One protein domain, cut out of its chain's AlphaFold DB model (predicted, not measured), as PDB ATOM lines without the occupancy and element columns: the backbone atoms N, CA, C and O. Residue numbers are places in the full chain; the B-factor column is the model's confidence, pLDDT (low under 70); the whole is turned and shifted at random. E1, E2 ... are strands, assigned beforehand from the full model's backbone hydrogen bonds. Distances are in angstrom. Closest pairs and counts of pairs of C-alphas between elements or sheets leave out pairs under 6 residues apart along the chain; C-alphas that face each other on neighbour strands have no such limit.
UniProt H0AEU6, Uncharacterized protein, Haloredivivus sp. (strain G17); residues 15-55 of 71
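AT A GLANCE: This is residues 15 to 55 of the 71 residues of an uncharacterized protein of Haloredivivus sp. (strain G17) (UniProt H0AEU6). Two small antiparallel sheets stand end to end: a three-stranded one, E1, E2 and E5, and at the other end the hairpin of E3 and E4. The chain turns sharply from E2 into E3 and comes back from E4 to E5. The printed part has 41 residues, with no named helix and five named strands, E1 to E5 along the chain; the larger sheet has the order E1, E2, E5. The class is all strand, though only 20 of the 41 residues are in named elements. The whole is only just compact, close to loose, with a radius of gyration of the C-alphas of 10.8 A, and elongated, spanning 35 by 18 by 15 A.

HOW THE PARTS SIT: E2, residues 28 to 32, is the inner strand of the larger sheet. Edge strand E1, residues 22 to 25, is antiparallel to E2 at 149 degrees between directions, a hairpin; N 23 and O 30 are 2.9 A apart, within hydrogen-bond range. Edge strand E5, residues 50 to 54, is antiparallel to E2 at 161 degrees, with N 31 and O 51 within hydrogen-bond range at 2.8 A. E2 runs on into E3, residues 35 to 37, across a break of 2 residues, at 98 degrees. E3 forms a hairpin with E4, residues 43 to 45, antiparallel at 141 degrees, with N 44 and O 36 within hydrogen-bond range at 2.8 A. E3 and E5 are apart.

IN THESE COORDINATES: E1 begins at C-alpha 22, (-18.553, 24.509, 17.085). E2 is 13.4 A long from first to last C-alpha, E5 13.0 A, E1 9.8 A, E3 6.9 A and E4 6.6 A. E5 ends at C-alpha 54, (-22.596, 35.506, 22.597).

THE WHOLE: The C-alphas of Glu 26 and Glu 40, the two farthest apart, are 34.6 A apart. The printed part has no cut, and the four links between strands are tight. The mean pLDDT of the printed part is 88.4, and no printed residue is under 70.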
ATOM      1  N   LEU A  15     -16.519  31.570   9.664       90.62
ATOM      2  CA  LEU A  15     -16.577  30.379   8.836       90.62
ATOM      3  C   LEU A  15     -15.891  29.210   9.543       90.62
ATOM      4  O   LEU A  15     -14.868  29.367  10.214       90.62
ATOM      5  N   LEU A  16     -16.451  28.017   9.363       91.44
ATOM      6  CA  LEU A  16     -15.936  26.764   9.908       91.44
ATOM      7  C   LEU A  16     -15.894  25.724   8.802       91.44
ATOM      8  O   LEU A  16     -16.843  25.597   8.032       91.44
ATOM      9  N   LYS A  17     -14.815  24.943   8.750       88.75
ATOM     10  CA  LYS A  17     -14.701  23.851   7.773       88.75
ATOM     11  C   LYS A  17     -15.619  22.673   8.091       88.75
ATOM     12  O   LYS A  17     -16.110  22.017   7.182       88.75
ATOM     13  N   GLU A  18     -15.826  22.394   9.374       88.88
ATOM     14  CA  GLU A  18     -16.527  21.196   9.841       88.88
ATOM     15  C   GLU A  18     -17.476  21.575  10.975       88.88
ATOM     16  O   GLU A  18     -17.161  22.445  11.790       88.88
ATOM     17  N   LYS A  19     -18.635  20.909  11.038       86.25
ATOM     18  CA  LYS A  19     -19.649  21.163  12.075       86.25
ATOM     19  C   LYS A  19     -19.153  20.815  13.477       86.25
ATOM     20  O   LYS A  19     -19.600  21.421  14.439       86.25
ATOM     21  N   GLU A  20     -18.217  19.875  13.593       90.19
ATOM     22  CA  GLU A  20     -17.608  19.502  14.875       90.19
ATOM     23  C   GLU A  20     -16.799  20.641  15.516       90.19
ATOM     24  O   GLU A  20     -16.547  20.608  16.716       90.19
ATOM     25  N   HIS A  21     -16.420  21.667  14.748       91.12
ATOM     26  CA  HIS A  21     -15.651  22.809  15.243       91.12
ATOM     27  C   HIS A  21     -16.501  23.893  15.922       91.12
ATOM     28  O   HIS A  21     -15.988  24.977  16.206       91.12
ATOM     29  N   TYR A  22     -17.783  23.644  16.198       91.94
ATOM     30  CA  TYR A  22     -18.553  24.509  17.085       91.94
ATOM     31  C   TYR A  22     -19.347  23.732  18.124       91.94
ATOM     32  O   TYR A  22     -19.805  22.613  17.897       91.94
ATOM     33  N   GLN A  23     -19.574  24.381  19.261       92.94
ATOM     34  CA  GLN A  23     -20.426  23.860  20.321       92.94
ATOM     35  C   GLN A  23     -21.275  24.961  20.952       92.94
ATOM     36  O   GLN A  23     -20.830  26.092  21.157       92.94
ATOM     37  N   TRP A  24     -22.516  24.619  21.287       91.00
ATOM     38  CA  TRP A  24     -23.385  25.491  22.066       91.00
ATOM     39  C   TRP A  24     -23.027  25.419  23.549       91.00
ATOM     40  O   TRP A  24     -22.852  24.342  24.115       91.00
ATOM     41  N   THR A  25     -22.964  26.583  24.182       91.19
ATOM     42  CA  THR A  25     -22.723  26.762  25.614       91.19
ATOM     43  C   THR A  25     -23.827  27.631  26.213       91.19
ATOM     44  O   THR A  25     -24.579  28.284  25.489       91.19
ATOM     45  N   GLU A  26     -23.884  27.728  27.543       90.31
ATOM     46  CA  GLU A  26     -24.819  28.636  28.229       90.31
ATOM     47  C   GLU A  26     -24.646  30.110  27.818       90.31
ATOM     48  O   GLU A  26     -25.584  30.897  27.912       90.31
ATOM     49  N   LYS A  27     -23.449  30.497  27.356       86.75
ATOM     50  CA  LYS A  27     -23.118  31.884  26.992       86.75
ATOM     51  C   LYS A  27     -23.307  32.183  25.503       86.75
ATOM     52  O   LYS A  27     -23.318  33.354  25.125       86.75
ATOM     53  N   GLY A  28     -23.448  31.157  24.666       90.12
ATOM     54  CA  GLY A  28     -23.519  31.289  23.212       90.12
ATOM     55  C   GLY A  28     -22.757  30.188  22.478       90.12
ATOM     56  O   GLY A  28     -22.613  29.078  22.991       90.12
ATOM     57  N   LEU A  29     -22.282  30.497  21.277       90.88
ATOM     58  CA  LEU A  29     -21.615  29.559  20.382       90.88
ATOM     59  C   LEU A  29     -20.095  29.666  20.537       90.88
ATOM     60  O   LEU A  29     -19.517  30.722  20.278       90.88
ATOM     61  N   GLU A  30     -19.444  28.587  20.958       92.19
ATOM     62  CA  GLU A  30     -17.985  28.497  20.973       92.19
ATOM     63  C   GLU A  30     -17.496  27.884  19.661       92.19
ATOM     64  O   GLU A  30     -18.006  26.850  19.231       92.19
ATOM     65  N   LEU A  31     -16.519  28.535  19.036       92.12
ATOM     66  CA  LEU A  31     -15.916  28.161  17.766       92.12
ATOM     67  C   LEU A  31     -14.461  27.760  17.971       92.12
ATOM     68  O   LEU A  31     -13.708  28.477  18.635       92.12
ATOM     69  N   GLU A  32     -14.045  26.674  17.335       92.69
ATOM     70  CA  GLU A  32     -12.656  26.233  17.282       92.69
ATOM     71  C   GLU A  32     -12.084  26.462  15.884       92.69
ATOM     72  O   GLU A  32     -12.712  26.148  14.875       92.69
ATOM     73  N   LYS A  33     -10.863  27.008  15.818       89.56
ATOM     74  CA  LYS A  33     -10.159  27.288  14.550       89.56
ATOM     75  C   LYS A  33     -11.015  28.062  13.511       89.56
ATOM     76  O   LYS A  33     -11.039  27.650  12.347       89.56
ATOM     77  N   PRO A  34     -11.708  29.156  13.886       91.00
ATOM     78  CA  PRO A  34     -12.573  29.859  12.949       91.00
ATOM     79  C   PRO A  34     -11.778  30.582  11.858       91.00
ATOM     80  O   PRO A  34     -10.606  30.936  12.030       91.00
ATOM     81  N   PHE A  35     -12.457  30.837  10.747       90.50
ATOM     82  CA  PHE A  35     -11.993  31.685   9.658       90.50
ATOM     83  C   PHE A  35     -12.879  32.926   9.554       90.50
ATOM     84  O   PHE A  35     -14.035  32.909   9.975       90.50
ATOM     85  N   VAL A  36     -12.336  33.989   8.977       89.56
ATOM     86  CA  VAL A  36     -13.064  35.201   8.586       89.56
ATOM     87  C   VAL A  36     -12.768  35.497   7.128       89.56
ATOM     88  O   VAL A  36     -11.711  35.125   6.625       89.56
ATOM     89  N   VAL A  37     -13.697  36.146   6.441       86.56
ATOM     90  CA  VAL A  37     -13.484  36.565   5.054       86.56
ATOM     91  C   VAL A  37     -12.647  37.846   5.043       86.56
ATOM     92  O   VAL A  37     -12.974  38.796   5.755       86.56
ATOM     93  N   ASN A  38     -11.554  37.860   4.281       83.94
ATOM     94  CA  ASN A  38     -10.730  39.052   4.073       83.94
ATOM     95  C   ASN A  38     -11.353  39.980   3.006       83.94
ATOM     96  O   ASN A  38     -12.371  39.661   2.393       83.94
ATOM     97  N   GLU A  39     -10.733  41.134   2.753       83.38
ATOM     98  CA  GLU A  39     -11.215  42.101   1.750       83.38
ATOM     99  C   GLU A  39     -11.241  41.539   0.313       83.38
ATOM    100  O   GLU A  39     -11.972  42.040  -0.537       83.38
ATOM    101  N   GLU A  40     -10.481  40.474   0.048       83.38
ATOM    102  CA  GLU A  40     -10.411  39.785  -1.245       83.38
ATOM    103  C   GLU A  40     -11.460  38.667  -1.385       83.38
ATOM    104  O   GLU A  40     -11.541  38.017  -2.428       83.38
ATOM    105  N   GLY A  41     -12.283  38.432  -0.358       82.94
ATOM    106  CA  GLY A  41     -13.293  37.372  -0.361       82.94
ATOM    107  C   GLY A  41     -12.755  35.981   0.000       82.94
ATOM    108  O   GLY A  41     -13.494  35.002  -0.113       82.94
ATOM    109  N   LEU A  42     -11.501  35.873   0.445       87.06
ATOM    110  CA  LEU A  42     -10.866  34.613   0.836       87.06
ATOM    111  C   LEU A  42     -10.979  34.377   2.342       87.06
ATOM    112  O   LEU A  42     -10.939  35.311   3.145       87.06
ATOM    113  N   ALA A  43     -11.092  33.113   2.747       89.38
ATOM    114  CA  ALA A  43     -11.160  32.767   4.158       89.38
ATOM    115  C   ALA A  43      -9.762  32.758   4.789       89.38
ATOM    116  O   ALA A  43      -8.914  31.921   4.474       89.38
ATOM    117  N   GLN A  44      -9.549  33.661   5.738       88.69
ATOM    118  CA  GLN A  44      -8.337  33.780   6.529       88.69
ATOM    119  C   GLN A  44      -8.559  33.203   7.928       88.69
ATOM    120  O   GLN A  44      -9.542  33.506   8.606       88.69
ATOM    121  N   ARG A  45      -7.618  32.382   8.400       88.62
ATOM    122  CA  ARG A  45      -7.706  31.785   9.735       88.62
ATOM    123  C   ARG A  45      -7.518  32.830  10.835       88.62
ATOM    124  O   ARG A  45      -6.520  33.553  10.857       88.62
ATOM    125  N   VAL A  46      -8.434  32.840  11.801       87.94
ATOM    126  CA  VAL A  46      -8.319  33.665  13.006       87.94
ATOM    127  C   VAL A  46      -7.198  33.115  13.888       87.94
ATOM    128  O   VAL A  46      -7.137  31.916  14.170       87.94
ATOM    129  N   GLN A  47      -6.313  33.994  14.362       84.50
ATOM    130  CA  GLN A  47      -5.208  33.643  15.266       84.50
ATOM    131  C   GLN A  47      -5.674  33.507  16.726       84.50
ATOM    132  O   GLN A  47      -5.114  34.110  17.637       84.50
ATOM    133  N   ALA A  48      -6.727  32.726  16.947       81.88
ATOM    134  CA  ALA A  48      -7.222  32.372  18.267       81.88
ATOM    135  C   ALA A  48      -7.537  30.875  18.296       81.88
ATOM    136  O   ALA A  48      -8.040  30.316  17.322       81.88
ATOM    137  N   GLU A  49      -7.239  30.217  19.417       82.31
ATOM    138  CA  GLU A  49      -7.574  28.798  19.590       82.31
ATOM    139  C   GLU A  49      -9.092  28.596  19.623       82.31
ATOM    140  O   GLU A  49      -9.608  27.652  19.020       82.31
ATOM    141  N   LYS A  50      -9.793  29.515  20.300       86.94
ATOM    142  CA  LYS A  50     -11.241  29.500  20.499       86.94
ATOM    143  C   LYS A  50     -11.825  30.903  20.424       86.94
ATOM    144  O   LYS A  50     -11.183  31.871  20.835       86.94
ATOM    145  N   LEU A  51     -13.067  30.997  19.965       88.31
ATOM    146  CA  LEU A  51     -13.842  32.234  19.930       88.31
ATOM    147  C   LEU A  51     -15.238  31.979  20.501       88.31
ATOM    148  O   LEU A  51     -15.823  30.939  20.237       88.31
ATOM    149  N   LEU A  52     -15.767  32.914  21.290       89.31
ATOM    150  CA  LEU A  52     -17.131  32.840  21.817       89.31
ATOM    151  C   LEU A  52     -17.988  33.919  21.157       89.31
ATOM    152  O   LEU A  52     -17.727  35.107  21.344       89.31
ATOM    153  N   ILE A  53     -19.030  33.501  20.444       87.62
ATOM    154  CA  ILE A  53     -20.091  34.377  19.950       87.62
ATOM    155  C   ILE A  53     -21.233  34.317  20.955       87.62
ATOM    156  O   ILE A  53     -21.848  33.271  21.155       87.62
ATOM    157  N   THR A  54     -21.526  35.438  21.603       88.19
ATOM    158  CA  THR A  54     -22.596  35.506  22.597       88.19
ATOM    159  C   THR A  54     -23.973  35.292  21.964       88.19
ATOM    160  O   THR A  54     -24.224  35.689  20.826       88.19
ATOM    161  N   SER A  55     -24.895  34.659  22.690       84.12
ATOM    162  CA  SER A  55     -26.217  34.292  22.148       84.12
ATOM    163  C   SER A  55     -27.047  35.491  21.670       84.12
ATOM    164  O   SER A  55     -27.777  35.382  20.692       84.12
TER     165      SER A  55